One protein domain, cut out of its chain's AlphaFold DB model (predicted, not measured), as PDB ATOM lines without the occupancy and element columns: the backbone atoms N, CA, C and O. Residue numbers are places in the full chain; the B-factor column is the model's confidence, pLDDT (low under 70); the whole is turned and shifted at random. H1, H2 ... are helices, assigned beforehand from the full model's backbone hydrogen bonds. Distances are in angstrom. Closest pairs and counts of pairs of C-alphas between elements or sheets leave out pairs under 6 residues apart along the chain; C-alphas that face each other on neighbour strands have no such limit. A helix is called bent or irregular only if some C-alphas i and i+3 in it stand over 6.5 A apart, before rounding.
ATOM      1  N   LYS A  81     154.909 209.813 110.515       80.81
ATOM      2  CA  LYS A  81     155.234 211.070 109.809       80.81
ATOM      3  C   LYS A  81     156.743 211.369 109.710       80.81
ATOM      4  O   LYS A  81     157.186 211.682 108.606       80.81
ATOM      5  N   PRO A  82     157.572 211.231 110.771       85.44
ATOM      6  CA  PRO A  82     159.008 211.513 110.656       85.44
ATOM      7  C   PRO A  82     159.728 210.548 109.710       85.44
ATOM      8  O   PRO A  82     160.643 210.960 109.006       85.44
ATOM      9  N   THR A  83     159.291 209.291 109.636       84.69
ATOM     10  CA  THR A  83     159.869 208.286 108.739       84.69
ATOM     11  C   THR A  83     159.572 208.623 107.283       84.69
ATOM     12  O   THR A  83     160.475 208.612 106.453       84.69
ATOM     13  N   VAL A  84     158.332 209.007 106.965       87.94
ATOM     14  CA  VAL A  84     157.962 209.432 105.604       87.94
ATOM     15  C   VAL A  84     158.669 210.728 105.213       87.94
ATOM     16  O   VAL A  84     159.154 210.835 104.090       87.94
ATOM     17  N   VAL A  85     158.807 211.687 106.132       91.06
ATOM     18  CA  VAL A  85     159.600 212.907 105.897       91.06
ATOM     19  C   VAL A  85     161.076 212.574 105.682       91.06
ATOM     20  O   VAL A  85     161.702 213.158 104.805       91.06
ATOM     21  N   LEU A  86     161.636 211.626 106.435       94.50
ATOM     22  CA  LEU A  86     163.035 211.228 106.303       94.50
ATOM     23  C   LEU A  86     163.300 210.517 104.974       94.50
ATOM     24  O   LEU A  86     164.246 210.872 104.278       94.50
ATOM     25  N   TYR A  87     162.461 209.555 104.586       92.75
ATOM     26  CA  TYR A  87     162.597 208.879 103.295       92.75
ATOM     27  C   TYR A  87     162.256 209.802 102.123       92.75
ATOM     28  O   TYR A  87     162.977 209.806 101.132       92.75
ATOM     29  N   GLY A  88     161.205 210.617 102.235       95.06
ATOM     30  CA  GLY A  88     160.812 211.581 101.205       95.06
ATOM     31  C   GLY A  88     161.853 212.686 101.024       95.06
ATOM     32  O   GLY A  88     162.302 212.945  99.910       95.06
ATOM     33  N   GLY A  89     162.312 213.284 102.123       96.31
ATOM     34  CA  GLY A  89     163.397 214.263 102.129       96.31
ATOM     35  C   GLY A  89     164.721 213.656 101.669       96.31
ATOM     36  O   GLY A  89     165.422 214.261 100.863       96.31
ATOM     37  N   GLY A  90     165.027 212.430 102.100       97.00
ATOM     38  CA  GLY A  90     166.188 211.667 101.650       97.00
ATOM     39  C   GLY A  90     166.151 211.363 100.153       97.00
ATOM     40  O   GLY A  90     167.167 211.513  99.483       97.00
ATOM     41  N   ALA A  91     164.986 211.019  99.600       96.75
ATOM     42  CA  ALA A  91     164.808 210.806  98.166       96.75
ATOM     43  C   ALA A  91     165.047 212.097  97.372       96.75
ATOM     44  O   ALA A  91     165.787 212.086  96.389       96.75
ATOM     45  N   ILE A  92     164.495 213.228  97.823       97.06
ATOM     46  CA  ILE A  92     164.725 214.536  97.189       97.06
ATOM     47  C   ILE A  92     166.206 214.925  97.278       97.06
ATOM     48  O   ILE A  92     166.799 215.330  96.278       97.06
ATOM     49  N   ALA A  93     166.829 214.760  98.447       96.62
ATOM     50  CA  ALA A  93     168.247 215.043  98.649       96.62
ATOM     51  C   ALA A  93     169.141 214.142  97.784       96.62
ATOM     52  O   ALA A  93     170.121 214.622  97.219       96.62
ATOM     53  N   ALA A  94     168.791 212.864  97.624       97.19
ATOM     54  CA  ALA A  94     169.502 211.935  96.753       97.19
ATOM     55  C   ALA A  94     169.405 212.355  95.282       97.19
ATOM     56  O   ALA A  94     170.419 212.362  94.588       97.19
ATOM     57  N   VAL A  95     168.222 212.764  94.814       97.19
ATOM     58  CA  VAL A  95     168.044 213.292  93.451       97.19
ATOM     59  C   VAL A  95     168.834 214.586  93.262       97.19
ATOM     60  O   VAL A  95     169.491 214.750  92.233       97.19
ATOM     61  N   TRP A  96     168.825 215.486  94.246       96.75
ATOM     62  CA  TRP A  96     169.608 216.723  94.202       96.75
ATOM     63  C   TRP A  96     171.113 216.439  94.148       96.75
ATOM     64  O   TRP A  96     171.811 216.984  93.295       96.75
ATOM     65  N   LEU A  97     171.604 215.531  94.993       96.62
ATOM     66  CA  LEU A  97     173.008 215.138  95.034       96.62
ATOM     67  C   LEU A  97     173.439 214.430  93.744       96.62
ATOM     68  O   LEU A  97     174.493 214.743  93.197       96.62
ATOM     69  N   ALA A  98     172.614 213.518  93.224       96.12
ATOM     70  CA  ALA A  98     172.851 212.871  91.938       96.12
ATOM     71  C   ALA A  98     172.885 213.901  90.802       96.12
ATOM     72  O   ALA A  98     173.783 213.860  89.963       96.12
ATOM     73  N   SER A  99     171.967 214.871  90.812       93.25
ATOM     74  CA  SER A  99     171.936 215.965  89.834       93.25
ATOM     75  C   SER A  99     173.186 216.841  89.925       93.25
ATOM     76  O   SER A  99     173.761 217.187  88.897       93.25
ATOM     77  N   ALA A 100     173.650 217.157  91.137       92.12
ATOM     78  CA  ALA A 100     174.880 217.910  91.361       92.12
ATOM     79  C   ALA A 100     176.120 217.138  90.886       92.12
ATOM     80  O   ALA A 100     176.982 217.716  90.229       92.12
ATOM     81  N   LEU A 101     176.196 215.831  91.154       92.06
ATOM     82  CA  LEU A 101     177.302 214.980  90.716       92.06
ATOM     83  C   LEU A 101     177.335 214.836  89.189       92.06
ATOM     84  O   LEU A 101     178.382 215.037  88.580       92.06
ATOM     85  N   VAL A 102     176.194 214.544  88.560       88.94
ATOM     86  CA  VAL A 102     176.070 214.485  87.094       88.94
ATOM     87  C   VAL A 102     176.381 215.851  86.475       88.94
ATOM     88  O   VAL A 102     177.098 215.926  85.480       88.94
ATOM     89  N   GLY A 103     175.910 216.937  87.091       85.62
ATOM     90  CA  GLY A 103     176.232 218.307  86.695       85.62
ATOM     91  C   GLY A 103     177.730 218.605  86.775       85.62
ATOM     92  O   GLY A 103     178.292 219.152  85.830       85.62
ATOM     93  N   ALA A 104     178.401 218.187  87.849       87.75
ATOM     94  CA  ALA A 104     179.842 218.337  88.016       87.75
ATOM     95  C   ALA A 104     180.625 217.509  86.986       87.75
ATOM     96  O   ALA A 104     181.551 218.024  86.368       87.75
ATOM     97  N   ILE A 105     180.216 216.260  86.734       84.00
ATOM     98  CA  ILE A 105     180.833 215.396  85.717       84.00
ATOM     99  C   ILE A 105     180.693 216.014  84.322       84.00
ATOM    100  O   ILE A 105     181.671 216.072  83.582       84.00
ATOM    101  N   ASN A 106     179.509 216.531  83.987       81.62
ATOM    102  CA  ASN A 106     179.263 217.225  82.721       81.62
ATOM    103  C   ASN A 106     179.983 218.582  82.631       81.62
ATOM    104  O   ASN A 106     180.255 219.053  81.528       81.62
ATOM    105  N   SER A 107     180.316 219.202  83.767       79.94
ATOM    106  CA  SER A 107     181.098 220.446  83.827       79.94
ATOM    107  C   SER A 107     182.602 220.213  83.659       79.94
ATOM    108  O   SER A 107     183.337 221.162  83.391       79.94
ATOM    109  N   VAL A 108     183.075 218.966  83.788       80.88
ATOM    110  CA  VAL A 108     184.463 218.591  83.499       80.88
ATOM    111  C   VAL A 108     184.533 218.011  82.082       80.88
ATOM    112  O   VAL A 108     184.174 216.851  81.865       80.88
ATOM    113  N   PRO A 109     185.055 218.762  81.098       75.81
ATOM    114  CA  PRO A 109     184.948 218.411  79.678       75.81
ATOM    115  C   PRO A 109     185.668 217.111  79.270       75.81
ATOM    116  O   PRO A 109     185.451 216.610  78.169       75.81
ATOM    117  N   LEU A 110     186.510 216.539  80.137       79.50
ATOM    118  CA  LEU A 110     187.269 215.314  79.859       79.50
ATOM    119  C   LEU A 110     186.622 214.038  80.417       79.50
ATOM    120  O   LEU A 110     186.863 212.960  79.877       79.50
ATOM    121  N   LEU A 111     185.788 214.127  81.459       83.88
ATOM    122  CA  LEU A 111     185.212 212.939  82.102       83.88
ATOM    123  C   LEU A 111     184.285 212.131  81.181       83.88
ATOM    124  O   LEU A 111     184.445 210.911  81.153       83.88
ATOM    125  N   PRO A 112     183.390 212.740  80.373       83.69
ATOM    126  CA  PRO A 112     182.553 211.980  79.444       83.69
ATOM    127  C   PRO A 112     183.378 211.144  78.461       83.69
ATOM    128  O   PRO A 112     183.052 209.992  78.190       83.69
ATOM    129  N   LYS A 113     184.498 211.696  77.979       83.94
ATOM    130  CA  LYS A 113     185.403 211.017  77.042       83.94
ATOM    131  C   LYS A 113     186.217 209.916  77.710       83.94
ATOM    132  O   LYS A 113     186.446 208.878  77.099       83.94
ATOM    133  N   ILE A 114     186.616 210.109  78.965       89.44
ATOM    134  CA  ILE A 114     187.296 209.076  79.750       89.44
ATOM    135  C   ILE A 114     186.335 207.924  80.060       89.44
ATOM    136  O   ILE A 114     186.714 206.777  79.877       89.44
ATOM    137  N   LEU A 115     185.091 208.195  80.466       89.88
ATOM    138  CA  LEU A 115     184.089 207.150  80.715       89.88
ATOM    139  C   LEU A 115     183.727 206.382  79.436       89.88
ATOM    140  O   LEU A 115     183.598 205.160  79.477       89.88
ATOM    141  N   GLU A 116     183.637 207.071  78.295       88.62
ATOM    142  CA  GLU A 116     183.470 206.451  76.974       88.62
ATOM    143  C   GLU A 116     184.660 205.539  76.630       88.62
ATOM    144  O   GLU A 116     184.469 204.391  76.224       88.62
ATOM    145  N   LEU A 117     185.892 206.006  76.863       94.31
ATOM    146  CA  LEU A 117     187.108 205.223  76.644       94.31
ATOM    147  C   LEU A 117     187.219 204.033  77.606       94.31
ATOM    148  O   LEU A 117     187.645 202.961  77.194       94.31
ATOM    149  N   VAL A 118     186.822 204.194  78.869       94.19
ATOM    150  CA  VAL A 118     186.771 203.112  79.862       94.19
ATOM    151  C   VAL A 118     185.731 202.072  79.453       94.19
ATOM    152  O   VAL A 118     186.025 200.881  79.499       94.19
ATOM    153  N   GLY A 119     184.551 202.494  78.988       93.88
ATOM    154  CA  GLY A 119     183.519 201.594  78.471       93.88
ATOM    155  C   GLY A 119     183.988 200.822  77.238       93.88
ATOM    156  O   GLY A 119     183.846 199.599  77.188       93.88
ATOM    157  N   LEU A 120     184.620 201.500  76.277       95.44
ATOM    158  CA  LEU A 120     185.230 200.865  75.104       95.44
ATOM    159  C   LEU A 120     186.389 199.940  75.482       95.44
ATOM    160  O   LEU A 120     186.491 198.841  74.942       95.44
ATOM    161  N   GLY A 121     187.233 200.351  76.424       96.50
ATOM    162  CA  GLY A 121     188.354 199.565  76.926       96.50
ATOM    163  C   GLY A 121     187.884 198.296  77.624       96.50
ATOM    164  O   GLY A 121     188.375 197.215  77.316       96.50
ATOM    165  N   TYR A 122     186.882 198.400  78.498       94.69
ATOM    166  CA  TYR A 122     186.311 197.251  79.191       94.69
ATOM    167  C   TYR A 122     185.548 196.335  78.235       94.69
ATOM    168  O   TYR A 122     185.707 195.122  78.301       94.69
ATOM    169  N   THR A 123     184.786 196.895  77.292       94.44
ATOM    170  CA  THR A 123     184.090 196.110  76.259       94.44
ATOM    171  C   THR A 123     185.090 195.384  75.360       94.44
ATOM    172  O   THR A 123     184.963 194.184  75.142       94.44
ATOM    173  N   GLY A 124     186.128 196.073  74.879       94.56
ATOM    174  CA  GLY A 124     187.191 195.483  74.066       94.56
ATOM    175  C   GLY A 124     187.992 194.423  74.826       94.56
ATOM    176  O   GLY A 124     188.229 193.341  74.292       94.56
ATOM    177  N   TRP A 125     188.345 194.688  76.088       88.94
ATOM    178  CA  TRP A 125     189.005 193.727  76.973       88.94
ATOM    179  C   TRP A 125     188.120 192.512  77.250       88.94
ATOM    180  O   TRP A 125     188.607 191.392  77.158       88.94
ATOM    181  N   PHE A 126     186.826 192.704  77.511       86.88
ATOM    182  CA  PHE A 126     185.866 191.623  77.725       86.88
ATOM    183  C   PHE A 126     185.739 190.750  76.473       86.88
ATOM    184  O   PHE A 126     185.864 189.528  76.538       86.88
ATOM    185  N   VAL A 127     185.573 191.368  75.303       90.25
ATOM    186  CA  VAL A 127     185.508 190.639  74.034       90.25
ATOM    187  C   VAL A 127     186.806 189.868  73.785       90.25
ATOM    188  O   VAL A 127     186.772 188.673  73.488       90.25
ATOM    189  N   TYR A 128     187.959 190.498  73.982       86.06
ATOM    190  CA  TYR A 128     189.256 189.850  73.812       86.06
ATOM    191  C   TYR A 128     189.483 188.696  74.805       86.06
ATOM    192  O   TYR A 128     189.887 187.598  74.414       86.06
ATOM    193  N   ARG A 129     189.178 188.919  76.085       82.38
ATOM    194  CA  ARG A 129     189.428 187.980  77.182       82.38
ATOM    195  C   ARG A 129     188.466 186.794  77.173       82.38
ATOM    196  O   ARG A 129     188.921 185.690  77.470       82.38
ATOM    197  N   TYR A 130     187.192 187.003  76.835       75.94
ATOM    198  CA  TYR A 130     186.138 185.988  76.957       75.94
ATOM    199  C   TYR A 130     185.639 185.430  75.612       75.94
ATOM    200  O   TYR A 130     185.299 184.249  75.553       75.94
ATOM    201  N   LEU A 131     185.632 186.203  74.512       74.69
ATOM    202  CA  LEU A 131     185.174 185.698  73.203       74.69
ATOM    203  C   LEU A 131     186.310 185.093  72.360       74.69
ATOM    204  O   LEU A 131     186.122 184.032  71.747       74.69
ATOM    205  N   LEU A 132     187.492 185.719  72.323       68.19
ATOM    206  CA  LEU A 132     188.600 185.242  71.478       68.19
ATOM    207  C   LEU A 132     189.384 184.074  72.093       68.19
ATOM    208  O   LEU A 132     189.794 183.168  71.365       68.19
ATOM    209  N   PHE A 133     189.537 184.024  73.416       62.12
ATOM    210  CA  PHE A 133     190.237 182.923  74.079       62.12
ATOM    211  C   PHE A 133     189.319 181.717  74.313       62.12
ATOM    212  O   PHE A 133     188.407 181.747  75.137       62.12
ATOM    213  N   LYS A 134     189.597 180.607  73.612       55.59
ATOM    214  CA  LYS A 134     188.866 179.335  73.768       55.59
ATOM    215  C   LYS A 134     188.865 178.798  75.206       55.59
ATOM    216  O   LYS A 134     187.879 178.178  75.589       55.59
ATOM    217  N   SER A 135     189.932 179.018  75.978       55.50
ATOM    218  CA  SER A 135     190.011 178.546  77.369       55.50
ATOM    219  C   SER A 135     189.004 179.251  78.275       55.50
ATOM    220  O   SER A 135     188.319 178.583  79.037       55.50
ATOM    221  N   SER A 136     188.797 180.561  78.116       56.50
ATOM    222  CA  SER A 136     187.853 181.277  78.982       56.50
ATOM    223  C   SER A 136     186.398 181.165  78.567       56.50
ATOM    224  O   SER A 136     185.539 181.482  79.372       56.50
ATOM    225  N   ARG A 137     186.081 180.619  77.385       61.72
ATOM    226  CA  ARG A 137     184.710 180.149  77.114       61.72
ATOM    227  C   ARG A 137     184.339 178.922  77.946       61.72
ATOM    228  O   ARG A 137     183.165 178.740  78.235       61.72
ATOM    229  N   LYS A 138     185.321 178.080  78.291       60.88
ATOM    230  CA  LYS A 138     185.106 176.904  79.144       60.88
ATOM    231  C   LYS A 138     185.003 177.315  80.608       60.88
ATOM    232  O   LYS A 138     184.030 176.950  81.246       60.88
ATOM    233  N   GLU A 139     185.915 178.167  81.076       62.16
ATOM    234  CA  GLU A 139     185.847 178.733  82.434       62.16
ATOM    235  C   GLU A 139     184.566 179.549  82.647       62.16
ATOM    236  O   GLU A 139     183.918 179.402  83.668       62.16
ATOM    237  N   LEU A 140     184.129 180.348  81.664       63.28
ATOM    238  CA  LEU A 140     182.901 181.137  81.800       63.28
ATOM    239  C   LEU A 140     181.640 180.264  81.788       63.28
ATOM    240  O   LEU A 140     180.663 180.600  82.446       63.28
ATOM    241  N   ALA A 141     181.641 179.153  81.045       68.94
ATOM    242  CA  ALA A 141     180.542 178.193  81.090       68.94
ATOM    243  C   ALA A 141     180.485 177.487  82.452       68.94
ATOM    244  O   ALA A 141     179.406 177.403  83.031       68.94
ATOM    245  N   GLU A 142     181.634 177.067  82.991       73.69
ATOM    246  CA  GLU A 142     181.733 176.487  84.335       73.69
ATOM    247  C   GLU A 142     181.333 177.493  85.423       73.69
ATOM    248  O   GLU A 142     180.551 177.151  86.306       73.69
ATOM    249  N   ASP A 143     181.775 178.749  85.330       72.44
ATOM    250  CA  ASP A 143     181.393 179.813  86.258       72.44
ATOM    251  C   ASP A 143     179.890 180.093  86.177       72.44
ATOM    252  O   ASP A 143     179.226 180.175  87.206       72.44
ATOM    253  N   ILE A 144     179.310 180.196  84.975       78.12
ATOM    254  CA  ILE A 144     177.864 180.403  84.799       78.12
ATOM    255  C   ILE A 144     177.070 179.204  85.327       78.12
ATOM    256  O   ILE A 144     176.032 179.408  85.954       78.12
ATOM    257  N   GLU A 145     177.527 177.970  85.114       77.81
ATOM    258  CA  GLU A 145     176.898 176.773  85.679       77.81
ATOM    259  C   GLU A 145     177.007 176.740  87.205       77.81
ATOM    260  O   GLU A 145     176.007 176.479  87.876       77.81
ATOM    261  N   ALA A 146     178.165 177.088  87.766       79.94
ATOM    262  CA  ALA A 146     178.375 177.187  89.206       79.94
ATOM    263  C   ALA A 146     177.509 178.292  89.830       79.94
ATOM    264  O   ALA A 146     176.842 178.064  90.839       79.94
ATOM    265  N   LEU A 147     177.448 179.472  89.207       80.00
ATOM    266  CA  LEU A 147     176.580 180.581  89.605       80.00
ATOM    267  C   LEU A 147     175.102 180.196  89.492       80.00
ATOM    268  O   LEU A 147     174.330 180.458  90.413       80.00
ATOM    269  N   LYS A 148     174.705 179.519  88.410       78.56
ATOM    270  CA  LYS A 148     173.339 179.024  88.221       78.56
ATOM    271  C   LYS A 148     172.978 177.993  89.284       78.56
ATOM    272  O   LYS A 148     171.895 178.089  89.847       78.56
ATOM    273  N   LYS A 149     173.873 177.055  89.603       81.25
ATOM    274  CA  LYS A 149     173.667 176.051  90.653       81.25
ATOM    275  C   LYS A 149     173.524 176.714  92.029       81.25
ATOM    276  O   LYS A 149     172.602 176.398  92.775       81.25
ATOM    277  N   LYS A 150     174.360 177.718  92.313       80.12
ATOM    278  CA  LYS A 150     174.362 178.460  93.582       80.12
ATOM    279  C   LYS A 150     173.135 179.359  93.778       80.12
ATOM    280  O   LYS A 150     172.673 179.508  94.902       80.12
ATOM    281  N   ILE A 151     172.603 179.955  92.709       81.06
ATOM    282  CA  ILE A 151     171.407 180.817  92.765       81.06
ATOM    283  C   ILE A 151     170.121 179.987  92.713       81.06
ATOM    284  O   ILE A 151     169.152 180.315  93.391       81.06
ATOM    285  N   ALA A 152     170.103 178.906  91.929       78.12
ATOM    286  CA  ALA A 152     168.940 178.029  91.814       78.12
ATOM    287  C   ALA A 152     168.740 177.118  93.038       78.12
ATOM    288  O   ALA A 152     167.744 176.405  93.092       78.12
ATOM    289  N   GLY A 153     169.657 177.137  94.014       63.38
ATOM    290  CA  GLY A 153     169.502 176.422  95.283       63.38
ATOM    291  C   GLY A 153     169.518 174.898  95.160       63.38
ATOM    292  O   GLY A 153     169.136 174.212  96.102       63.38
TER     293      GLY A 153
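AT A GLANCE: This is residues 81 to 153 of the 155 residues of a protein of Genlisea aurea (UniProt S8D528). Three helices follow one another end to end as three sides of an open, flat frame: H2 is the crossbar, and H1 and H3 are two arms that turn off its ends toward the same side. The middle between the arms is empty, and the helices meet only at the two corners. The printed part has 73 residues with three named helices, in the order H1, H2, H3, and no named strand; the class is all helix. The whole is extended, with a radius of gyration of the C-alphas of 20.8 A and spans of 55 by 43 by 7 A.

HOW THE PARTS SIT: Start with H1, residues 81 to 107, and go through a tight link to H2, residues 111 to 132. They only just touch, with 3 pairs of C-alphas within 8 A, and only at the corner; look at the closest C-alphas, those of Ile 105 and Leu 111, 6.2 A apart. Their lines are about perpendicular, at 90 degrees. A second tight link leads to H3, residues 134 to 151. H2 and H3 touch only at the corner, where the closest C-alphas, those of Tyr 130 and Ser 136, are 5.4 A apart. Their lines are about perpendicular, at 79 degrees. H1 and H3 are apart. Each O i to N i+4 pair is within hydrogen-bond range in H1, against 17 of 18 in H2 and 13 of 14 in H3.

IN THESE COORDINATES: Find C-alpha 81 at (155.234, 211.070, 109.809); from there H1 runs 37.8 A to C-alpha 107. H2 begins at C-alpha 111, at (185.212, 212.939, 82.102), and runs 29.9 A to C-alpha 132; it is neither bent nor irregular, but only just: C-alphas 129 and 132 are 6.4 A apart. H3 runs 25.8 A from C-alpha 134 to C-alpha 151 at (171.407, 180.817, 92.765).

THE WHOLE: The two C-alphas farthest apart, those of Lys 81 and Lys 134, are 58.6 A apart. Residues 81 to 128 and 141 to 153 stand free. The printed part has no cut. Its mean pLDDT is 83.6; look for values under 70 at residues 132 to 141 and residue 153.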